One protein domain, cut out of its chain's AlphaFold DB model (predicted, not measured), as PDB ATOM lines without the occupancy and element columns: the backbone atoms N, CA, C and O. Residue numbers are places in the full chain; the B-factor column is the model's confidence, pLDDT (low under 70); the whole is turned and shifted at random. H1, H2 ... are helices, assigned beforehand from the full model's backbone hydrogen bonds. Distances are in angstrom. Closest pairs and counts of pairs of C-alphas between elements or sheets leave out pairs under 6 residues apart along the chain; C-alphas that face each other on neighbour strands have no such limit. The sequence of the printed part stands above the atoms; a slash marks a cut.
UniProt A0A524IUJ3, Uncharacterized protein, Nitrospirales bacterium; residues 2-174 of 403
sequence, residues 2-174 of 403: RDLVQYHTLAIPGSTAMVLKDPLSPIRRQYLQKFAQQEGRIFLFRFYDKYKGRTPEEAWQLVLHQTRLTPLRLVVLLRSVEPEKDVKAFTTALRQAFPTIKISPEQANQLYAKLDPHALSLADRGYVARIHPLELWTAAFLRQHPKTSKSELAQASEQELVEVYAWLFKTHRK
ATOM      1  N   ARG A   2     118.170 167.368  64.742       94.12
ATOM      2  CA  ARG A   2     117.556 167.592  66.068       94.12
ATOM      3  C   ARG A   2     116.184 168.259  65.964       94.12
ATOM      4  O   ARG A   2     115.224 167.717  66.489       94.12
ATOM      5  N   ASP A   3     116.092 169.327  65.178       94.25
ATOM      6  CA  ASP A   3     114.842 170.074  64.996       94.25
ATOM      7  C   ASP A   3     113.740 169.233  64.342       94.25
ATOM      8  O   ASP A   3     112.585 169.334  64.733       94.25
ATOM      9  N   LEU A   4     114.089 168.336  63.408       93.56
ATOM     10  CA  LEU A   4     113.129 167.408  62.796       93.56
ATOM     11  C   LEU A   4     112.617 166.387  63.817       93.56
ATOM     12  O   LEU A   4     111.415 166.162  63.916       93.56
ATOM     13  N   VAL A   5     113.521 165.793  64.605       93.50
ATOM     14  CA  VAL A   5     113.142 164.863  65.682       93.50
ATOM     15  C   VAL A   5     112.251 165.575  66.693       93.50
ATOM     16  O   VAL A   5     111.211 165.041  67.066       93.50
ATOM     17  N   GLN A   6     112.613 166.791  67.102       91.50
ATOM     18  CA  GLN A   6     111.836 167.589  68.043       91.50
ATOM     19  C   GLN A   6     110.465 167.963  67.472       91.50
ATOM     20  O   GLN A   6     109.468 167.815  68.173       91.50
ATOM     21  N   TYR A   7     110.401 168.387  66.208       92.25
ATOM     22  CA  TYR A   7     109.150 168.674  65.509       92.25
ATOM     23  C   TYR A   7     108.211 167.467  65.556       92.25
ATOM     24  O   TYR A   7     107.090 167.580  66.048       92.25
ATOM     25  N   HIS A   8     108.684 166.290  65.134       91.38
ATOM     26  CA  HIS A   8     107.869 165.077  65.150       91.38
ATOM     27  C   HIS A   8     107.498 164.651  66.574       91.38
ATOM     28  O   HIS A   8     106.353 164.303  66.825       91.38
ATOM     29  N   THR A   9     108.421 164.769  67.529       89.25
ATOM     30  CA  THR A   9     108.170 164.484  68.950       89.25
ATOM     31  C   THR A   9     107.056 165.369  69.529       89.25
ATOM     32  O   THR A   9     106.256 164.921  70.350       89.25
ATOM     33  N   LEU A  10     106.976 166.637  69.117       86.44
ATOM     34  CA  LEU A  10     105.927 167.566  69.550       86.44
ATOM     35  C   LEU A  10     104.605 167.372  68.793       86.44
ATOM     36  O   LEU A  10     103.550 167.635  69.367       86.44
ATOM     37  N   ALA A  11     104.664 166.907  67.544       84.94
ATOM     38  CA  ALA A  11     103.505 166.679  66.685       84.94
ATOM     39  C   ALA A  11     102.754 165.364  66.975       84.94
ATOM     40  O   ALA A  11     101.616 165.214  66.532       84.94
ATOM     41  N   ILE A  12     103.351 164.415  67.711       76.94
ATOM     42  CA  ILE A  12     102.673 163.175  68.121       76.94
ATOM     43  C   ILE A  12     101.445 163.521  68.996       76.94
ATOM     44  O   ILE A  12     101.596 164.205  70.021       76.94
ATOM     45  N   PRO A  13     100.227 163.061  68.630       66.81
ATOM     46  CA  PRO A  13      99.017 163.278  69.423       66.81
ATOM     47  C   PRO A  13      99.201 162.830  70.881       66.81
ATOM     48  O   PRO A  13      99.725 161.752  71.143       66.81
ATOM     49  N   GLY A  14      98.774 163.659  71.840       61.12
ATOM     50  CA  GLY A  14      99.011 163.429  73.275       61.12
ATOM     51  C   GLY A  14     100.239 164.145  73.855       61.12
ATOM     52  O   GLY A  14     100.478 164.017  75.048       61.12
ATOM     53  N   SER A  15     100.958 164.927  73.035       57.12
ATOM     54  CA  SER A  15     102.058 165.855  73.355       57.12
ATOM     55  C   SER A  15     103.098 165.369  74.373       57.12
ATOM     56  O   SER A  15     102.852 165.239  75.572       57.12
ATOM     57  N   THR A  16     104.351 165.315  73.924       61.47
ATOM     58  CA  THR A  16     105.545 165.174  74.775       61.47
ATOM     59  C   THR A  16     105.548 166.113  75.986       61.47
ATOM     60  O   THR A  16     105.988 165.728  77.070       61.47
ATOM     61  N   ALA A  17     105.018 167.334  75.839       62.34
ATOM     62  CA  ALA A  17     104.932 168.279  76.945       62.34
ATOM     63  C   ALA A  17     103.947 167.818  78.029       62.34
ATOM     64  O   ALA A  17     104.222 168.042  79.201       62.34
ATOM     65  N   MET A  18     102.836 167.162  77.681       64.50
ATOM     66  CA  MET A  18     101.880 166.657  78.674       64.50
ATOM     67  C   MET A  18     102.392 165.390  79.369       64.50
ATOM     68  O   MET A  18     102.377 165.333  80.597       64.50
ATOM     69  N   VAL A  19     102.935 164.423  78.617       77.12
ATOM     70  CA  VAL A  19     103.452 163.151  79.177       77.12
ATOM     71  C   VAL A  19     104.632 163.369  80.135       77.12
ATOM     72  O   VAL A  19     104.811 162.628  81.106       77.12
ATOM     73  N   LEU A  20     105.462 164.386  79.877       80.44
ATOM     74  CA  LEU A  20     106.611 164.711  80.727       80.44
ATOM     75  C   LEU A  20     106.269 165.651  81.895       80.44
ATOM     76  O   LEU A  20     107.001 165.645  82.893       80.44
ATOM     77  N   LYS A  21     105.194 166.449  81.793       79.94
ATOM     78  CA  LYS A  21     104.764 167.373  82.857       79.94
ATOM     79  C   LYS A  21     104.083 166.646  84.009       79.94
ATOM     80  O   LYS A  21     104.460 166.897  85.148       79.94
ATOM     81  N   ASP A  22     103.134 165.759  83.720       79.56
ATOM     82  CA  ASP A  22     102.345 165.068  84.744       79.56
ATOM     83  C   ASP A  22     102.951 163.691  85.106       79.56
ATOM     84  O   ASP A  22     102.918 162.763  84.290       79.56
ATOM     85  N   PRO A  23     103.493 163.509  86.329       77.12
ATOM     86  CA  PRO A  23     104.028 162.226  86.782       77.12
ATOM     87  C   PRO A  23     102.967 161.130  86.951       77.12
ATOM     88  O   PRO A  23     103.333 159.955  86.983       77.12
ATOM     89  N   LEU A  24     101.689 161.497  87.088       80.31
ATOM     90  CA  LEU A  24     100.573 160.577  87.319       80.31
ATOM     91  C   LEU A  24      99.818 160.220  86.034       80.31
ATOM     92  O   LEU A  24      98.908 159.391  86.069       80.31
ATOM     93  N   SER A  25     100.221 160.786  84.893       82.94
ATOM     94  CA  SER A  25      99.571 160.535  83.611       82.94
ATOM     95  C   SER A  25      99.571 159.035  83.260       82.94
ATOM     96  O   SER A  25     100.634 158.402  83.254       82.94
ATOM     97  N   PRO A  26      98.425 158.439  82.879       86.25
ATOM     98  CA  PRO A  26      98.367 157.031  82.475       86.25
ATOM     99  C   PRO A  26      99.203 156.747  81.218       86.25
ATOM    100  O   PRO A  26      99.773 155.663  81.078       86.25
ATOM    101  N   ILE A  27      99.359 157.742  80.339       86.44
ATOM    102  CA  ILE A  27     100.182 157.657  79.125       86.44
ATOM    103  C   ILE A  27     101.655 157.433  79.491       86.44
ATOM    104  O   ILE A  27     102.365 156.663  78.841       86.44
ATOM    105  N   ARG A  28     102.115 158.031  80.596       89.75
ATOM    106  CA  ARG A  28     103.471 157.835  81.117       89.75
ATOM    107  C   ARG A  28     103.751 156.362  81.396       89.75
ATOM    108  O   ARG A  28     104.791 155.841  80.998       89.75
ATOM    109  N   ARG A  29     102.806 155.681  82.048       89.69
ATOM    110  CA  ARG A  29     102.916 154.253  82.363       89.69
ATOM    111  C   ARG A  29     103.020 153.410  81.092       89.69
ATOM    112  O   ARG A  29     103.851 152.506  81.058       89.69
ATOM    113  N   GLN A  30     102.259 153.742  80.049       90.81
ATOM    114  CA  GLN A  30     102.318 153.048  78.758       90.81
ATOM    115  C   GLN A  30     103.695 153.191  78.091       90.81
ATOM    116  O   GLN A  30     104.270 152.197  77.652       90.81
ATOM    117  N   TYR A  31     104.277 154.396  78.068       92.00
ATOM    118  CA  TYR A  31     105.628 154.601  77.527       92.00
ATOM    119  C   TYR A  31     106.707 153.861  78.327       92.00
ATOM    120  O   TYR A  31     107.625 153.287  77.741       92.00
ATOM    121  N   LEU A  32     106.593 153.830  79.656       93.25
ATOM    122  CA  LEU A  32     107.519 153.073  80.503       93.25
ATOM    123  C   LEU A  32     107.389 151.558  80.293       93.25
ATOM    124  O   LEU A  32     108.403 150.865  80.295       93.25
ATOM    125  N   GLN A  33     106.177 151.046  80.063       93.62
ATOM    126  CA  GLN A  33     105.956 149.644  79.693       93.62
ATOM    127  C   GLN A  33     106.561 149.318  78.325       93.62
ATOM    128  O   GLN A  33     107.308 148.348  78.226       93.62
ATOM    129  N   LYS A  34     106.323 150.157  77.303       93.19
ATOM    130  CA  LYS A  34     106.969 150.024  75.983       93.19
ATOM    131  C   LYS A  34     108.491 149.967  76.122       93.19
ATOM    132  O   LYS A  34     109.124 149.086  75.550       93.19
ATOM    133  N   PHE A  35     109.070 150.872  76.914       94.94
ATOM    134  CA  PHE A  35     110.505 150.883  77.191       94.94
ATOM    135  C   PHE A  35     110.983 149.580  77.842       94.94
ATOM    136  O   PHE A  35     111.916 148.959  77.337       94.94
ATOM    137  N   ALA A  36     110.335 149.152  78.929       94.56
ATOM    138  CA  ALA A  36     110.706 147.942  79.659       94.56
ATOM    139  C   ALA A  36     110.648 146.693  78.761       94.56
ATOM    140  O   ALA A  36     111.567 145.876  78.760       94.56
ATOM    141  N   GLN A  37     109.616 146.592  77.920       93.44
ATOM    142  CA  GLN A  37     109.470 145.511  76.949       93.44
ATOM    143  C   GLN A  37     110.551 145.549  75.863       93.44
ATOM    144  O   GLN A  37     111.135 144.512  75.554       93.44
ATOM    145  N   GLN A  38     110.841 146.717  75.281       92.44
ATOM    146  CA  GLN A  38     111.865 146.840  74.240       92.44
ATOM    147  C   GLN A  38     113.272 146.547  74.773       92.44
ATOM    148  O   GLN A  38     113.982 145.728  74.192       92.44
ATOM    149  N   GLU A  39     113.675 147.191  75.872       92.94
ATOM    150  CA  GLU A  39     115.013 147.005  76.441       92.94
ATOM    151  C   GLU A  39     115.165 145.594  77.021       92.94
ATOM    152  O   GLU A  39     116.142 144.900  76.732       92.94
ATOM    153  N   GLY A  40     114.163 145.118  77.763       94.00
ATOM    154  CA  GLY A  40     114.181 143.781  78.335       94.00
ATOM    155  C   GLY A  40     114.279 142.682  77.269       94.00
ATOM    156  O   GLY A  40     115.032 141.729  77.463       94.00
ATOM    157  N   ARG A  41     113.620 142.828  76.104       94.81
ATOM    158  CA  ARG A  41     113.727 141.865  74.988       94.81
ATOM    159  C   ARG A  41     115.153 141.733  74.450       94.81
ATOM    160  O   ARG A  41     115.554 140.632  74.078       94.81
ATOM    161  N   ILE A  42     115.939 142.813  74.444       93.94
ATOM    162  CA  ILE A  42     117.350 142.768  74.020       93.94
ATOM    163  C   ILE A  42     118.148 141.839  74.940       93.94
ATOM    164  O   ILE A  42     118.894 140.977  74.466       93.94
ATOM    165  N   PHE A  43     117.980 141.994  76.254       94.62
ATOM    166  CA  PHE A  43     118.625 141.132  77.242       94.62
ATOM    167  C   PHE A  43     118.104 139.697  77.159       94.62
ATOM    168  O   PHE A  43     118.898 138.763  77.083       94.62
ATOM    169  N   LEU A  44     116.783 139.526  77.092       95.88
ATOM    170  CA  LEU A  44     116.122 138.230  76.988       95.88
ATOM    171  C   LEU A  44     116.657 137.406  75.809       95.88
ATOM    172  O   LEU A  44     117.059 136.260  75.991       95.88
ATOM    173  N   PHE A  45     116.729 137.987  74.607       95.94
ATOM    174  CA  PHE A  45     117.228 137.272  73.431       95.94
ATOM    175  C   PHE A  45     118.711 136.935  73.523       95.94
ATOM    176  O   PHE A  45     119.110 135.856  73.086       95.94
ATOM    177  N   ARG A  46     119.520 137.798  74.150       95.56
ATOM    178  CA  ARG A  46     120.924 137.486  74.433       95.56
ATOM    179  C   ARG A  46     121.053 136.274  75.359       95.56
ATOM    180  O   ARG A  46     121.902 135.420  75.118       95.56
ATOM    181  N   PHE A  47     120.226 136.184  76.400       95.50
ATOM    182  CA  PHE A  47     120.234 135.036  77.309       95.50
ATOM    183  C   PHE A  47     119.681 133.778  76.646       95.50
ATOM    184  O   PHE A  47     120.253 132.705  76.815       95.50
ATOM    185  N   TYR A  48     118.645 133.893  75.817       95.75
ATOM    186  CA  TYR A  48     118.169 132.763  75.026       95.75
ATOM    187  C   TYR A  48     119.277 132.191  74.139       95.75
ATOM    188  O   TYR A  48     119.530 130.994  74.181       95.75
ATOM    189  N   ASP A  49     119.986 133.038  73.385       95.31
ATOM    190  CA  ASP A  49     121.080 132.588  72.515       95.31
ATOM    191  C   ASP A  49     122.238 131.961  73.300       95.31
ATOM    192  O   ASP A  49     122.903 131.054  72.805       95.31
ATOM    193  N   LYS A  50     122.451 132.389  74.549       93.81
ATOM    194  CA  LYS A  50     123.439 131.787  75.451       93.81
ATOM    195  C   LYS A  50     123.086 130.347  75.841       93.81
ATOM    196  O   LYS A  50     124.001 129.531  75.982       93.81
ATOM    197  N   TYR A  51     121.801 130.040  76.030       93.31
ATOM    198  CA  TYR A  51     121.334 128.747  76.550       93.31
ATOM    199  C   TYR A  51     120.744 127.804  75.498       93.31
ATOM    200  O   TYR A  51     120.675 126.601  75.739       93.31
ATOM    201  N   LYS A  52     120.332 128.310  74.334       89.81
ATOM    202  CA  LYS A  52     119.728 127.505  73.270       89.81
ATOM    203  C   LYS A  52     120.649 126.349  72.864       89.81
ATOM    204  O   LYS A  52     121.818 126.558  72.557       89.81
ATOM    205  N   GLY A  53     120.087 125.141  72.809       87.62
ATOM    206  CA  GLY A  53     120.801 123.928  72.399       87.62
ATOM    207  C   GLY A  53     121.648 123.283  73.499       87.62
ATOM    208  O   GLY A  53     122.261 122.256  73.240       87.62
ATOM    209  N   ARG A  54     121.668 123.855  74.710       91.94
ATOM    210  CA  ARG A  54     122.312 123.255  75.882       91.94
ATOM    211  C   ARG A  54     121.345 122.357  76.638       91.94
ATOM    212  O   ARG A  54     120.137 122.600  76.637       91.94
ATOM    213  N   THR A  55     121.884 121.365  77.337       91.25
ATOM    214  CA  THR A  55     121.094 120.597  78.305       91.25
ATOM    215  C   THR A  55     120.747 121.464  79.524       91.25
ATOM    216  O   THR A  55     121.450 122.444  79.817       91.25
ATOM    217  N   PRO A  56     119.679 121.135  80.271       88.12
ATOM    218  CA  PRO A  56     119.340 121.848  81.498       88.12
ATOM    219  C   PRO A  56     120.493 121.920  82.512       88.12
ATOM    220  O   PRO A  56     120.645 122.927  83.204       88.12
ATOM    221  N   GLU A  57     121.319 120.879  82.588       88.75
ATOM    222  CA  GLU A  57     122.471 120.782  83.485       88.75
ATOM    223  C   GLU A  57     123.612 121.700  83.028       88.75
ATOM    224  O   GLU A  57     124.190 122.419  83.842       88.75
ATOM    225  N   GLU A  58     123.903 121.749  81.727       92.12
ATOM    226  CA  GLU A  58     124.904 122.664  81.162       92.12
ATOM    227  C   GLU A  58     124.507 124.133  81.340       92.12
ATOM    228  O   GLU A  58     125.335 124.969  81.717       92.12
ATOM    229  N   ALA A  59     123.240 124.463  81.077       90.50
ATOM    230  CA  ALA A  59     122.709 125.805  81.295       90.50
ATOM    231  C   ALA A  59     122.806 126.201  82.777       90.50
ATOM    232  O   ALA A  59     123.206 127.323  83.092       90.50
ATOM    233  N   TRP A  60     122.517 125.266  83.684       89.25
ATOM    234  CA  TRP A  60     122.645 125.478  85.121       89.25
ATOM    235  C   TRP A  60     124.093 125.731  85.558       89.25
ATOM    236  O   TRP A  60     124.351 126.700  86.274       89.25
ATOM    237  N   GLN A  61     125.059 124.952  85.063       90.62
ATOM    238  CA  GLN A  61     126.478 125.204  85.343       90.62
ATOM    239  C   GLN A  61     126.912 126.594  84.865       90.62
ATOM    240  O   GLN A  61     127.587 127.327  85.590       90.62
ATOM    241  N   LEU A  62     126.458 127.023  83.684       92.06
ATOM    242  CA  LEU A  62     126.722 128.382  83.212       92.06
ATOM    243  C   LEU A  62     126.133 129.470  84.110       92.06
ATOM    244  O   LEU A  62     126.711 130.551  84.186       92.06
ATOM    245  N   VAL A  63     124.971 129.252  84.726       90.62
ATOM    246  CA  VAL A  63     124.401 130.200  85.697       90.62
ATOM    247  C   VAL A  63     125.310 130.277  86.925       90.62
ATOM    248  O   VAL A  63     125.696 131.371  87.335       90.62
ATOM    249  N   LEU A  64     125.723 129.127  87.465       89.50
ATOM    250  CA  LEU A  64     126.573 129.055  88.657       89.50
ATOM    251  C   LEU A  64     127.951 129.708  88.466       89.50
ATOM    252  O   LEU A  64     128.448 130.351  89.389       89.50
ATOM    253  N   HIS A  65     128.552 129.604  87.277       89.69
ATOM    254  CA  HIS A  65     129.883 130.159  86.998       89.69
ATOM    255  C   HIS A  65     129.932 131.685  86.808       89.69
ATOM    256  O   HIS A  65     131.019 132.256  86.741       89.69
ATOM    257  N   GLN A  66     128.793 132.376  86.729       85.81
ATOM    258  CA  GLN A  66     128.760 133.829  86.492       85.81
ATOM    259  C   GLN A  66     129.092 134.675  87.712       85.81
ATOM    260  O   GLN A  66     129.432 135.851  87.595       85.81
ATOM    261  N   THR A  67     128.936 134.098  88.895       84.50
ATOM    262  CA  THR A  67     129.062 134.810  90.155       84.50
ATOM    263  C   THR A  67     129.862 133.964  91.119       84.50
ATOM    264  O   THR A  67     129.817 132.736  91.093       84.50
ATOM    265  N   ARG A  68     130.584 134.619  92.028       88.62
ATOM    266  CA  ARG A  68     131.181 133.905  93.154       88.62
ATOM    267  C   ARG A  68     130.052 133.286  93.973       88.62
ATOM    268  O   ARG A  68     129.259 134.016  94.578       88.62
ATOM    269  N   LEU A  69     129.993 131.959  93.987       89.81
ATOM    270  CA  LEU A  69     128.957 131.232  94.697       89.81
ATOM    271  C   LEU A  69     129.154 131.401  96.209       89.81
ATOM    272  O   LEU A  69     130.235 131.175  96.750       89.81
ATOM    273  N   THR A  70     128.094 131.820  96.891       90.75
ATOM    274  CA  THR A  70     127.985 131.799  98.354       90.75
ATOM    275  C   THR A  70     126.753 130.977  98.719       90.75
ATOM    276  O   THR A  70     125.864 130.852  97.870       90.75
ATOM    277  N   PRO A  71     126.639 130.456  99.953       88.44
ATOM    278  CA  PRO A  71     125.470 129.681 100.354       88.44
ATOM    279  C   PRO A  71     124.163 130.424 100.063       88.44
ATOM    280  O   PRO A  71     123.318 129.906  99.348       88.44
ATOM    281  N   LEU A  72     124.052 131.692 100.474       88.19
ATOM    282  CA  LEU A  72     122.866 132.517 100.223       88.19
ATOM    283  C   LEU A  72     122.523 132.648  98.728       88.19
ATOM    284  O   LEU A  72     121.359 132.541  98.350       88.19
ATOM    285  N   ARG A  73     123.531 132.865  97.872       91.44
ATOM    286  CA  ARG A  73     123.331 132.985  96.419       91.44
ATOM    287  C   ARG A  73     122.872 131.673  95.813       91.44
ATOM    288  O   ARG A  73     121.931 131.676  95.029       91.44
ATOM    289  N   LEU A  74     123.509 130.567  96.197       90.69
ATOM    290  CA  LEU A  74     123.113 129.248  95.727       90.69
ATOM    291  C   LEU A  74     121.673 128.935  96.130       90.69
ATOM    292  O   LEU A  74     120.927 128.420  95.306       90.69
ATOM    293  N   VAL A  75     121.266 129.289  97.354       89.88
ATOM    294  CA  VAL A  75     119.883 129.086  97.792       89.88
ATOM    295  C   VAL A  75     118.905 129.824  96.886       89.88
ATOM    296  O   VAL A  75     117.990 129.198  96.359       89.88
ATOM    297  N   VAL A  76     119.119 131.121  96.646       91.88
ATOM    298  CA  VAL A  76     118.238 131.899  95.761       91.88
ATOM    299  C   VAL A  76     118.216 131.324  94.349       91.88
ATOM    300  O   VAL A  76     117.145 131.218  93.759       91.88
ATOM    301  N   LEU A  77     119.365 130.914  93.808       91.62
ATOM    302  CA  LEU A  77     119.440 130.324  92.472       91.62
ATOM    303  C   LEU A  77     118.668 129.000  92.388       91.62
ATOM    304  O   LEU A  77     117.867 128.834  91.473       91.62
ATOM    305  N   LEU A  78     118.863 128.093  93.351       89.88
ATOM    306  CA  LEU A  78     118.159 126.807  93.404       89.88
ATOM    307  C   LEU A  78     116.649 127.011  93.521       89.88
ATOM    308  O   LEU A  78     115.895 126.438  92.742       89.88
ATOM    309  N   ARG A  79     116.210 127.879  94.442       91.12
ATOM    310  CA  ARG A  79     114.786 128.201  94.615       91.12
ATOM    311  C   ARG A  79     114.195 128.859  93.364       91.12
ATOM    312  O   ARG A  79     113.030 128.645  93.067       91.12
ATOM    313  N   SER A  80     114.981 129.623  92.605       89.50
ATOM    314  CA  SER A  80     114.494 130.312  91.401       89.50
ATOM    315  C   SER A  80     114.388 129.412  90.172       89.50
ATOM    316  O   SER A  80     113.479 129.603  89.372       89.50
ATOM    317  N   VAL A  81     115.319 128.471  89.995       86.81
ATOM    318  CA  VAL A  81     115.357 127.583  88.818       86.81
ATOM    319  C   VAL A  81     114.541 126.310  89.039       86.81
ATOM    320  O   VAL A  81     114.002 125.753  88.085       86.81
ATOM    321  N   GLU A  82     114.416 125.861  90.288       85.12
ATOM    322  CA  GLU A  82     113.700 124.639  90.660       85.12
ATOM    323  C   GLU A  82     112.758 124.903  91.855       85.12
ATOM    324  O   GLU A  82     112.969 124.357  92.942       85.12
ATOM    325  N   PRO A  83     111.720 125.748  91.683       83.81
ATOM    326  CA  PRO A  83     110.836 126.165  92.778       83.81
ATOM    327  C   PRO A  83     110.076 124.999  93.431       83.81
ATOM    328  O   PRO A  83     109.829 125.035  94.637       83.81
ATOM    329  N   GLU A  84     109.795 123.943  92.666       84.31
ATOM    330  CA  GLU A  84     109.033 122.766  93.108       84.31
ATOM    331  C   GLU A  84     109.860 121.736  93.897       84.31
ATOM    332  O   GLU A  84     109.308 120.784  94.450       84.31
ATOM    333  N   LYS A  85     111.195 121.869  93.946       86.75
ATOM    334  CA  LYS A  85     112.031 120.916  94.689       86.75
ATOM    335  C   LYS A  85     111.837 121.082  96.187       86.75
ATOM    336  O   LYS A  85     112.029 122.175  96.708       86.75
ATOM    337  N   ASP A  86     111.569 119.968  96.864       89.75
ATOM    338  CA  ASP A  86     111.380 119.929  98.310       89.75
ATOM    339  C   ASP A  86     112.636 120.348  99.101       89.75
ATOM    340  O   ASP A  86     113.769 120.419  98.601       89.75
ATOM    341  N   VAL A  87     112.440 120.611 100.395       89.31
ATOM    342  CA  VAL A  87     113.522 121.057 101.281       89.31
ATOM    343  C   VAL A  87     114.652 120.026 101.409       89.31
ATOM    344  O   VAL A  87     115.806 120.392 101.657       89.31
ATOM    345  N   LYS A  88     114.366 118.736 101.192       90.12
ATOM    346  CA  LYS A  88     115.357 117.656 101.259       90.12
ATOM    347  C   LYS A  88     116.298 117.693 100.053       90.12
ATOM    348  O   LYS A  88     117.521 117.667 100.237       90.12
ATOM    349  N   ALA A  89     115.757 117.802  98.841       89.06
ATOM    350  CA  ALA A  89     116.528 117.951  97.610       89.06
ATOM    351  C   ALA A  89     117.348 119.248  97.630       89.06
ATOM    352  O   ALA A  89     118.541 119.238  97.319       89.06
ATOM    353  N   PHE A  90     116.742 120.341  98.099       89.56
ATOM    354  CA  PHE A  90     117.413 121.619  98.326       89.56
ATOM    355  C   PHE A  90     118.616 121.502  99.279       89.56
ATOM    356  O   PHE A  90     119.727 121.917  98.941       89.56
ATOM    357  N   THR A  91     118.420 120.899 100.457       89.88
ATOM    358  CA  THR A  91     119.481 120.748 101.468       89.88
ATOM    359  C   THR A  91     120.619 119.871 100.950       89.88
ATOM    360  O   THR A  91     121.791 120.141 101.221       89.88
ATOM    361  N   THR A  92     120.285 118.840 100.171       90.88
ATOM    362  CA  THR A  92     121.268 117.959  99.532       90.88
ATOM    363  C   THR A  92     122.134 118.735  98.541       90.88
ATOM    364  O   THR A  92     123.358 118.692  98.651       90.88
ATOM    365  N   ALA A  93     121.524 119.515  97.644       88.81
ATOM    366  CA  ALA A  93     122.254 120.339  96.680       88.81
ATOM    367  C   ALA A  93     123.142 121.397  97.366       88.81
ATOM    368  O   ALA A  93     124.283 121.617  96.960       88.81
ATOM    369  N   LEU A  94     122.655 122.011  98.450       89.50
ATOM    370  CA  LEU A  94     123.421 122.988  99.227       89.50
ATOM    371  C   LEU A  94     124.665 122.363  99.878       89.50
ATOM    372  O   LEU A  94     125.746 122.948  99.810       89.50
ATOM    373  N   ARG A  95     124.534 121.167 100.472       91.00
ATOM    374  CA  ARG A  95     125.658 120.428 101.077       91.00
ATOM    375  C   ARG A  95     126.646 119.914 100.034       91.00
ATOM    376  O   ARG A  95     127.841 119.931 100.290       91.00
ATOM    377  N   GLN A  96     126.169 119.497  98.862       90.06
ATOM    378  CA  GLN A  96     127.040 119.086  97.756       90.06
ATOM    379  C   GLN A  96     127.914 120.244  97.264       90.06
ATOM    380  O   GLN A  96     129.108 120.062  97.048       90.06
ATOM    381  N   ALA A  97     127.343 121.442  97.128       88.31
ATOM    382  CA  ALA A  97     128.089 122.622  96.696       88.31
ATOM    383  C   ALA A  97     128.984 123.220  97.797       88.31
ATOM    384  O   ALA A  97     130.003 123.837  97.491       88.31
ATOM    385  N   PHE A  98     128.618 123.045  99.072       89.69
ATOM    386  CA  PHE A  98     129.389 123.517 100.222       89.69
ATOM    387  C   PHE A  98     129.569 122.402 101.270       89.69
ATOM    388  O   PHE A  98     128.905 122.433 102.306       89.69
ATOM    389  N   PRO A  99     130.490 121.439 101.066       87.50
ATOM    390  CA  PRO A  99     130.637 120.269 101.946       87.50
ATOM    391  C   PRO A  99     130.989 120.601 103.401       87.50
ATOM    392  O   PRO A  99     130.694 119.833 104.313       87.50
ATOM    393  N   THR A 100     131.614 121.755 103.635       87.69
ATOM    394  CA  THR A 100     132.023 122.220 104.966       87.69
ATOM    395  C   THR A 100     130.927 122.990 105.706       87.69
ATOM    396  O   THR A 100     131.119 123.357 106.867       87.69
ATOM    397  N   ILE A 101     129.776 123.248 105.070       85.38
ATOM    398  CA  ILE A 101     128.690 124.006 105.690       85.38
ATOM    399  C   ILE A 101     127.955 123.149 106.726       85.38
ATOM    400  O   ILE A 101     127.424 122.078 106.431       85.38
ATOM    401  N   LYS A 102     127.890 123.639 107.964       85.94
ATOM    402  CA  LYS A 102     127.086 123.029 109.027       85.94
ATOM    403  C   LYS A 102     125.750 123.764 109.106       85.94
ATOM    404  O   LYS A 102     125.695 124.871 109.626       85.94
ATOM    405  N   ILE A 103     124.699 123.161 108.552       85.06
ATOM    406  CA  ILE A 103     123.318 123.667 108.607       85.06
ATOM    407  C   ILE A 103     122.435 122.611 109.278       85.06
ATOM    408  O   ILE A 103     122.374 121.467 108.799       85.06
ATOM    409  N   SER A 104     121.767 123.000 110.372       88.94
ATOM    410  CA  SER A 104     120.757 122.163 111.035       88.94
ATOM    411  C   SER A 104     119.501 122.030 110.161       88.94
ATOM    412  O   SER A 104     119.253 122.882 109.300       88.94
ATOM    413  N   PRO A 105     118.678 120.985 110.357       87.50
ATOM    414  CA  PRO A 105     117.394 120.871 109.668       87.50
ATOM    415  C   PRO A 105     116.491 122.102 109.856       87.50
ATOM    416  O   PRO A 105     115.870 122.542 108.890       87.50
ATOM    417  N   GLU A 106     116.458 122.719 111.047       88.88
ATOM    418  CA  GLU A 106     115.650 123.931 111.257       88.88
ATOM    419  C   GLU A 106     116.186 125.119 110.456       88.88
ATOM    420  O   GLU A 106     115.411 125.839 109.830       88.88
ATOM    421  N   GLN A 107     117.509 125.304 110.416       87.50
ATOM    422  CA  GLN A 107     118.141 126.369 109.634       87.50
ATOM    423  C   GLN A 107     117.899 126.195 108.127       87.50
ATOM    424  O   GLN A 107     117.661 127.178 107.424       87.50
ATOM    425  N   ALA A 108     117.926 124.955 107.624       87.50
ATOM    426  CA  ALA A 108     117.598 124.662 106.230       87.50
ATOM    427  C   ALA A 108     116.139 125.019 105.909       87.50
ATOM    428  O   ALA A 108     115.892 125.702 104.916       87.50
ATOM    429  N   ASN A 109     115.197 124.629 106.776       88.50
ATOM    430  CA  ASN A 109     113.780 124.982 106.644       88.50
ATOM    431  C   ASN A 109     113.566 126.503 106.669       88.50
ATOM    432  O   ASN A 109     112.842 127.041 105.834       88.50
ATOM    433  N   GLN A 110     114.240 127.215 107.578       88.50
ATOM    434  CA  GLN A 110     114.166 128.675 107.659       88.50
ATOM    435  C   GLN A 110     114.696 129.354 106.392       88.50
ATOM    436  O   GLN A 110     114.059 130.272 105.884       88.50
ATOM    437  N   LEU A 111     115.844 128.916 105.859       86.81
ATOM    438  CA  LEU A 111     116.396 129.463 104.613       86.81
ATOM    439  C   LEU A 111     115.497 129.167 103.411       86.81
ATOM    440  O   LEU A 111     115.297 130.049 102.576       86.81
ATOM    441  N   TYR A 112     114.950 127.954 103.343       86.81
ATOM    442  CA  TYR A 112     114.035 127.527 102.290       86.81
ATOM    443  C   TYR A 112     112.754 128.374 102.271       86.81
ATOM    444  O   TYR A 112     112.365 128.855 101.210       86.81
ATOM    445  N   ALA A 113     112.151 128.615 103.442       86.31
ATOM    446  CA  ALA A 113     110.943 129.430 103.584       86.31
ATOM    447  C   ALA A 113     111.210 130.933 103.390       86.31
ATOM    448  O   ALA A 113     110.431 131.635 102.754       86.31
ATOM    449  N   LYS A 114     112.326 131.453 103.919       85.06
ATOM    450  CA  LYS A 114     112.668 132.883 103.816       85.06
ATOM    451  C   LYS A 114     112.961 133.317 102.380       85.06
ATOM    452  O   LYS A 114     112.744 134.476 102.037       85.06
ATOM    453  N   LEU A 115     113.509 132.417 101.569       84.38
ATOM    454  CA  LEU A 115     113.906 132.679 100.184       84.38
ATOM    455  C   LEU A 115     112.924 132.036  99.205       84.38
ATOM    456  O   LEU A 115     113.315 131.562  98.137       84.38
ATOM    457  N   ASP A 116     111.649 132.018  99.594       82.50
ATOM    458  CA  ASP A 116     110.565 131.571  98.742       82.50
ATOM    459  C   ASP A 116     110.484 132.438  97.464       82.50
ATOM    460  O   ASP A 116     110.475 133.673  97.556       82.50
ATOM    461  N   PRO A 117     110.433 131.827  96.265       80.69
ATOM    462  CA  PRO A 117     110.313 132.549  95.000       80.69
ATOM    463  C   PRO A 117     109.078 133.446  94.882       80.69
ATOM    464  O   PRO A 117     109.120 134.398  94.111       80.69
ATOM    465  N   HIS A 118     108.006 133.167  95.626       81.62
ATOM    466  CA  HIS A 118     106.796 133.988  95.676       81.62
ATOM    467  C   HIS A 118     106.930 135.181  96.631       81.62
ATOM    468  O   HIS A 118     106.221 136.172  96.476       81.62
ATOM    469  N   ALA A 119     107.845 135.115  97.604       84.44
ATOM    470  CA  ALA A 119     108.111 136.211  98.535       84.44
ATOM    471  C   ALA A 119     109.107 137.244  97.976       84.44
ATOM    472  O   ALA A 119     109.119 138.394  98.419       84.44
ATOM    473  N   LEU A 120     109.951 136.847  97.018       87.19
ATOM    474  CA  LEU A 120     110.960 137.705  96.397       87.19
ATOM    475  C   LEU A 120     110.641 137.958  94.924       87.19
ATOM    476  O   LEU A 120     110.588 137.023  94.124       87.19
ATOM    477  N   SER A 121     110.544 139.233  94.538       90.56
ATOM    478  CA  SER A 121     110.386 139.614  93.128       90.56
ATOM    479  C   SER A 121     111.530 139.064  92.269       90.56
ATOM    480  O   SER A 121     112.634 138.792  92.758       90.56
ATOM    481  N   LEU A 122     111.315 138.917  90.962       92.12
ATOM    482  CA  LEU A 122     112.373 138.484  90.046       92.12
ATOM    483  C   LEU A 122     113.597 139.417  90.103       92.12
ATOM    484  O   LEU A 122     114.745 138.961  90.058       92.12
ATOM    485  N   ALA A 123     113.357 140.720  90.270       91.94
ATOM    486  CA  ALA A 123     114.407 141.718  90.444       91.94
ATOM    487  C   ALA A 123     115.229 141.487  91.725       91.94
ATOM    488  O   ALA A 123     116.462 141.515  91.674       91.94
ATOM    489  N   ASP A 124     114.568 141.208  92.853       91.44
ATOM    490  CA  ASP A 124     115.236 140.947  94.135       91.44
ATOM    491  C   ASP A 124     116.036 139.644  94.093       91.44
ATOM    492  O   ASP A 124     117.182 139.596  94.551       91.44
ATOM    493  N   ARG A 125     115.478 138.600  93.469       92.56
ATOM    494  CA  ARG A 125     116.171 137.323  93.251       92.56
ATOM    495  C   ARG A 125     117.463 137.526  92.459       92.56
ATOM    496  O   ARG A 125     118.527 137.086  92.899       92.56
ATOM    497  N   GLY A 126     117.405 138.268  91.349       92.69
ATOM    498  CA  GLY A 126     118.597 138.623  90.573       92.69
ATOM    499  C   GLY A 126     119.610 139.456  91.370       92.69
ATOM    500  O   GLY A 126     120.812 139.181  91.333       92.69
ATOM    501  N   TYR A 127     119.143 140.425  92.167       91.88
ATOM    502  CA  TYR A 127     120.004 141.247  93.025       91.88
ATOM    503  C   TYR A 127     120.781 140.412  94.052       91.88
ATOM    504  O   TYR A 127     122.005 140.550  94.160       91.88
ATOM    505  N   VAL A 128     120.098 139.518  94.778       91.75
ATOM    506  CA  VAL A 128     120.734 138.653  95.785       91.75
ATOM    507  C   VAL A 128     121.702 137.679  95.118       91.75
ATOM    508  O   VAL A 128     122.845 137.553  95.567       91.75
ATOM    509  N   ALA A 129     121.284 137.049  94.015       92.06
ATOM    510  CA  ALA A 129     122.106 136.115  93.251       92.06
ATOM    511  C   ALA A 129     123.311 136.778  92.557       92.06
ATOM    512  O   ALA A 129     124.298 136.102  92.267       92.06
ATOM    513  N   ARG A 130     123.267 138.100  92.329       93.31
ATOM    514  CA  ARG A 130     124.201 138.842  91.462       93.31
ATOM    515  C   ARG A 130     124.198 138.324  90.019       93.31
ATOM    516  O   ARG A 130     125.245 138.276  89.382       93.31
ATOM    517  N   ILE A 131     123.017 137.966  89.521       93.00
ATOM    518  CA  ILE A 131     122.761 137.558  88.134       93.00
ATOM    519  C   ILE A 131     121.644 138.441  87.581       93.00
ATOM    520  O   ILE A 131     120.794 138.922  88.334       93.00
ATOM    521  N   HIS A 132     121.647 138.699  86.273       93.94
ATOM    522  CA  HIS A 132     120.592 139.498  85.667       93.94
ATOM    523  C   HIS A 132     119.215 138.827  85.889       93.94
ATOM    524  O   HIS A 132     119.068 137.647  85.569       93.94
ATOM    525  N   PRO A 133     118.182 139.545  86.372       94.94
ATOM    526  CA  PRO A 133     116.860 138.968  86.647       94.94
ATOM    527  C   PRO A 133     116.262 138.182  85.465       94.94
ATOM    528  O   PRO A 133     115.866 137.031  85.613       94.94
ATOM    529  N   LEU A 134     116.292 138.758  84.256       95.94
ATOM    530  CA  LEU A 134     115.821 138.072  83.042       95.94
ATOM    531  C   LEU A 134     116.669 136.857  82.644       95.94
ATOM    532  O   LEU A 134     116.153 135.957  81.992       95.94
ATOM    533  N   GLU A 135     117.950 136.805  83.011       94.88
ATOM    534  CA  GLU A 135     118.787 135.630  82.742       94.88
ATOM    535  C   GLU A 135     118.372 134.466  83.633       94.88
ATOM    536  O   GLU A 135     118.192 133.352  83.149       94.88
ATOM    537  N   LEU A 136     118.150 134.761  84.919       93.25
ATOM    538  CA  LEU A 136     117.653 133.799  85.893       93.25
ATOM    539  C   LEU A 136     116.298 133.226  85.465       93.25
ATOM    540  O   LEU A 136     116.126 132.009  85.454       93.25
ATOM    541  N   TRP A 137     115.374 134.096  85.048       94.88
ATOM    542  CA  TRP A 137     114.081 133.671  84.515       94.88
ATOM    543  C   TRP A 137     114.227 132.843  83.235       94.88
ATOM    544  O   TRP A 137     113.629 131.779  83.130       94.88
ATOM    545  N   THR A 138     115.073 133.270  82.291       94.94
ATOM    546  CA  THR A 138     115.286 132.540  81.028       94.94
ATOM    547  C   THR A 138     115.836 131.137  81.278       94.94
ATOM    548  O   THR A 138     115.363 130.177  80.675       94.94
ATOM    549  N   ALA A 139     116.815 130.996  82.176       92.56
ATOM    550  CA  ALA A 139     117.390 129.699  82.522       92.56
ATOM    551  C   ALA A 139     116.357 128.771  83.187       92.56
ATOM    552  O   ALA A 139     116.281 127.593  82.838       92.56
ATOM    553  N   ALA A 140     115.535 129.304  84.098       91.75
ATOM    554  CA  ALA A 140     114.444 128.561  84.725       91.75
ATOM    555  C   ALA A 140     113.386 128.122  83.697       91.75
ATOM    556  O   ALA A 140     113.005 126.953  83.653       91.75
ATOM    557  N   PHE A 141     112.970 129.039  82.821       93.44
ATOM    558  CA  PHE A 141     111.950 128.787  81.808       93.44
ATOM    559  C   PHE A 141     112.396 127.726  80.795       93.44
ATOM    560  O   PHE A 141     111.667 126.775  80.526       93.44
ATOM    561  N   LEU A 142     113.619 127.832  80.267       92.69
ATOM    562  CA  LEU A 142     114.144 126.871  79.290       92.69
ATOM    563  C   LEU A 142     114.405 125.484  79.893       92.69
ATOM    564  O   LEU A 142     114.358 124.495  79.166       92.69
ATOM    565  N   ARG A 143     114.640 125.384  81.207       90.50
ATOM    566  CA  ARG A 143     114.720 124.089  81.901       90.50
ATOM    567  C   ARG A 143     113.377 123.356  81.878       90.50
ATOM    568  O   ARG A 143     113.363 122.146  81.685       90.50
ATOM    569  N   GLN A 144     112.271 124.080  82.044       90.19
ATOM    570  CA  GLN A 144     110.911 123.522  82.007       90.19
ATOM    571  C   GLN A 144     110.397 123.339  80.570       90.19
ATOM    572  O   GLN A 144     109.661 122.399  80.280       90.19
ATOM    573  N   HIS A 145     110.837 124.204  79.652       92.19
ATOM    574  CA  HIS A 145     110.409 124.230  78.256       92.19
ATOM    575  C   HIS A 145     111.612 124.206  77.290       92.19
ATOM    576  O   HIS A 145     111.890 125.182  76.590       92.19
ATOM    577  N   PRO A 146     112.337 123.076  77.186       90.00
ATOM    578  CA  PRO A 146     113.598 123.004  76.434       90.00
ATOM    579  C   PRO A 146     113.449 123.208  74.920       90.00
ATOM    580  O   PRO A 146     114.426 123.500  74.233       90.00
ATOM    581  N   LYS A 147     112.233 123.058  74.380       90.31
ATOM    582  CA  LYS A 147     111.934 123.211  72.946       90.31
ATOM    583  C   LYS A 147     111.385 124.595  72.573       90.31
ATOM    584  O   LYS A 147     111.038 124.802  71.415       90.31
ATOM    585  N   THR A 148     111.323 125.534  73.519       94.25
ATOM    586  CA  THR A 148     110.781 126.881  73.297       94.25
ATOM    587  C   THR A 148     111.549 127.655  72.222       94.25
ATOM    588  O   THR A 148     112.780 127.770  72.228       94.25
ATOM    589  N   SER A 149     110.799 128.251  71.303       94.50
ATOM    590  CA  SER A 149     111.296 129.196  70.305       94.50
ATOM    591  C   SER A 149     111.514 130.599  70.894       94.50
ATOM    592  O   SER A 149     110.941 130.969  71.918       94.50
ATOM    593  N   LYS A 150     112.300 131.445  70.209       94.00
ATOM    594  CA  LYS A 150     112.474 132.860  70.604       94.00
ATOM    595  C   LYS A 150     111.145 133.610  70.733       94.00
ATOM    596  O   LYS A 150     111.017 134.461  71.607       94.00
ATOM    597  N   SER A 151     110.188 133.318  69.851       94.12
ATOM    598  CA  SER A 151     108.887 133.990  69.833       94.12
ATOM    599  C   SER A 151     108.047 133.605  71.048       94.12
ATOM    600  O   SER A 151     107.529 134.480  71.732       94.12
ATOM    601  N   GLU A 152     107.972 132.311  71.359       95.75
ATOM    602  CA  GLU A 152     107.254 131.811  72.537       95.75
ATOM    603  C   GLU A 152     107.876 132.332  73.837       95.75
ATOM    604  O   GLU A 152     107.153 132.766  74.727       95.75
ATOM    605  N   LEU A 153     109.212 132.390  73.929       95.12
ATOM    606  CA  LEU A 153     109.893 132.994  75.080       95.12
ATOM    607  C   LEU A 153     109.533 134.482  75.238       95.12
ATOM    608  O   LEU A 153     109.300 134.958  76.349       95.12
ATOM    609  N   ALA A 154     109.495 135.233  74.134       93.44
ATOM    610  CA  ALA A 154     109.135 136.650  74.154       93.44
ATOM    611  C   ALA A 154     107.686 136.879  74.606       93.44
ATOM    612  O   ALA A 154     107.422 137.877  75.270       93.44
ATOM    613  N   GLN A 155     106.777 135.967  74.257       94.75
ATOM    614  CA  GLN A 155     105.382 136.006  74.687       94.75
ATOM    615  C   GLN A 155     105.237 135.613  76.164       94.75
ATOM    616  O   GLN A 155     104.560 136.296  76.924       94.75
ATOM    617  N   ALA A 156     105.924 134.555  76.603       96.00
ATOM    618  CA  ALA A 156     105.872 134.082  77.988       96.00
ATOM    619  C   ALA A 156     106.505 135.061  78.995       96.00
ATOM    620  O   ALA A 156     106.167 135.039  80.174       96.00
ATOM    621  N   SER A 157     107.410 135.931  78.542       95.44
ATOM    622  CA  SER A 157     108.132 136.889  79.393       95.44
ATOM    623  C   SER A 157     107.473 138.267  79.505       95.44
ATOM    624  O   SER A 157     108.039 139.141  80.154       95.44
ATOM    625  N   GLU A 158     106.311 138.514  78.889       92.81
ATOM    626  CA  GLU A 158     105.735 139.869  78.798       92.81
ATOM    627  C   GLU A 158     105.554 140.566  80.151       92.81
ATOM    628  O   GLU A 158     105.848 141.760  80.270       92.81
ATOM    629  N   GLN A 159     105.105 139.825  81.165       92.31
ATOM    630  CA  GLN A 159     104.955 140.344  82.526       92.31
ATOM    631  C   GLN A 159     106.322 140.604  83.166       92.31
ATOM    632  O   GLN A 159     106.544 141.677  83.735       92.31
ATOM    633  N   GLU A 160     107.280 139.707  82.951       94.56
ATOM    634  CA  GLU A 160     108.565 139.758  83.651       94.56
ATOM    635  C   GLU A 160     109.449 140.875  83.116       94.56
ATOM    636  O   GLU A 160     110.190 141.522  83.858       94.56
ATOM    637  N   LEU A 161     109.325 141.156  81.818       93.69
ATOM    638  CA  LEU A 161     109.942 142.311  81.180       93.69
ATOM    639  C   LEU A 161     109.513 143.616  81.858       93.69
ATOM    640  O   LEU A 161     110.319 144.533  81.954       93.69
ATOM    641  N   VAL A 162     108.277 143.712  82.353       92.12
ATOM    642  CA  VAL A 162     107.798 144.889  83.093       92.12
ATOM    643  C   VAL A 162     108.189 144.806  84.572       92.12
ATOM    644  O   VAL A 162     108.630 145.811  85.135       92.12
ATOM    645  N   GLU A 163     108.082 143.628  85.194       91.44
ATOM    646  CA  GLU A 163     108.396 143.392  86.613       91.44
ATOM    647  C   GLU A 163     109.853 143.736  86.949       91.44
ATOM    648  O   GLU A 163     110.126 144.435  87.926       91.44
ATOM    649  N   VAL A 164     110.807 143.339  86.098       93.31
ATOM    650  CA  VAL A 164     112.239 143.646  86.289       93.31
ATOM    651  C   VAL A 164     112.501 145.157  86.324       93.31
ATOM    652  O   VAL A 164     113.437 145.628  86.979       93.31
ATOM    653  N   TYR A 165     111.630 145.941  85.690       92.44
ATOM    654  CA  TYR A 165     111.663 147.397  85.698       92.44
ATOM    655  C   TYR A 165     110.679 148.024  86.693       92.44
ATOM    656  O   TYR A 165     110.512 149.240  86.664       92.44
ATOM    657  N   ALA A 166     110.074 147.279  87.626       90.44
ATOM    658  CA  ALA A 166     109.121 147.811  88.612       90.44
ATOM    659  C   ALA A 166     109.667 149.030  89.384       90.44
ATOM    660  O   ALA A 166     108.939 149.980  89.679       90.44
ATOM    661  N   TRP A 167     110.978 149.058  89.653       89.81
ATOM    662  CA  TRP A 167     111.657 150.203  90.268       89.81
ATOM    663  C   TRP A 167     111.492 151.506  89.469       89.81
ATOM    664  O   TRP A 167     111.427 152.580  90.070       89.81
ATOM    665  N   LEU A 168     111.411 151.419  88.137       91.50
ATOM    666  CA  LEU A 168     111.271 152.550  87.227       91.50
ATOM    667  C   LEU A 168     109.894 153.198  87.363       91.50
ATOM    668  O   LEU A 168     109.787 154.402  87.181       91.50
ATOM    669  N   PHE A 169     108.859 152.447  87.738       89.94
ATOM    670  CA  PHE A 169     107.490 152.955  87.877       89.94
ATOM    671  C   PHE A 169     107.257 153.742  89.178       89.94
ATOM    672  O   PHE A 169     106.224 154.389  89.326       89.94
ATOM    673  N   LYS A 170     108.221 153.757  90.110       88.62
ATOM    674  CA  LYS A 170     108.116 154.522  91.364       88.62
ATOM    675  C   LYS A 170     108.151 156.032  91.086       88.62
ATOM    676  O   LYS A 170     109.075 156.518  90.440       88.62
ATOM    677  N   THR A 171     107.194 156.791  91.620       80.94
ATOM    678  CA  THR A 171     106.997 158.233  91.335       80.94
ATOM    679  C   THR A 171     108.224 159.109  91.622       80.94
ATOM    680  O   THR A 171     108.523 160.023  90.856       80.94
ATOM    681  N   HIS A 172     109.012 158.790  92.655       87.62
ATOM    682  CA  HIS A 172     110.257 159.504  92.977       87.62
ATOM    683  C   HIS A 172     111.380 159.310  91.936       87.62
ATOM    684  O   HIS A 172     112.415 159.967  92.009       87.62
ATOM    685  N   ARG A 173     111.213 158.420  90.946       90.12
ATOM    686  CA  ARG A 173     112.175 158.179  89.854       90.12
ATOM    687  C   ARG A 173     111.882 159.021  88.609       90.12
ATOM    688  O   ARG A 173     112.235 158.613  87.502       90.12
ATOM    689  N   LYS A 174     111.286 160.211  88.769       88.38
ATOM    690  CA  LYS A 174     110.845 161.077  87.661       88.38
ATOM    691  C   LYS A 174     111.925 161.302  86.597       88.38
ATOM    692  O   LYS A 174     111.670 161.051  85.426       88.38
TER     693      LYS A 174
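Overview. This is residues 2 to 174 of the 403 residues of an uncharacterized protein of Nitrospirales bacterium (UniProt A0A524IUJ3). What shape does the model have? One long helix, H3, runs from an arm of two short helices, H1 and H2, to a head of short, mostly crossed helices, H4 to H9. H10, H11 and H12 then come back along H3 toward its start. What is it made of? The printed part has 173 residues with thirteen named helices, H1 to H13 in order, and no named strand: all helix. It is loose, with a radius of gyration of the C-alphas of 20.1 A, and elongated, spanning 64 by 36 by 25 A.

Arrangement. What touches the longest helix? H3, residues 26 to 51, is the hub, touching five helices; its residues 40 to 51 alone touch H9, residues 133 to 144, at a steep tilt of 57 degrees, the closest C-alphas being those of Phe 47 and Glu 135, 5.7 A. H10, residues 150 to 156, touches it, closest C-alphas Arg 41 and Ala 154, 7.0 A, as does H11, residues 158 to 163, Gly 40 and Leu 161, 5.3 A. H12, residues 166 to 169, only just touches it, and H2, residues 16 to 21, only just and only at the corner, each with 3 pairs of C-alphas within 8 A. How do the other helices stand? H5, residues 71 to 81, touches H9, closest C-alphas Val 81 and Ala 140, 4.3 A; H8, residues 122 to 129, Arg 73 and Ala 129, 4.6 A; and H6, residues 87 to 97, Pro 71 and Leu 94, 7.1 A. H6 touches H7, residues 105 to 114, about perpendicular at 80 degrees, and H4, residues 56 to 64, touches H9 at a shallow tilt of 20 degrees, opposite ways. H1, residues 2 to 11, is apart from H3, and H13, residues 171 to 174, touches no helix. Are the backbones well paired? Every pair of O i and N i+4 is within hydrogen-bond range in H1, H2 and H4 to H10, against 21 of 22 in H3 and 1 of 2 in H11; H12 and H13 are too short for such a pair.

Along the chain. Where are the anchor points? H1 begins at C-alpha 2 (117.556, 167.592, 66.068), and H13 ends at C-alpha 174 (110.845, 161.077, 87.661). How long are the longer helices? H3 measures 36.9 A, H9 17.2 A, H5 15.5 A and H6 15.4 A.

Size, cuts and confidence. How far does it reach? The C-alphas farthest apart, those of Asp 3 and Ser 104, are 66.7 A apart. Is anything cut or uncertain? The printed part has no cut and no long link; residues 13 to 18 are under 70 in pLDDT.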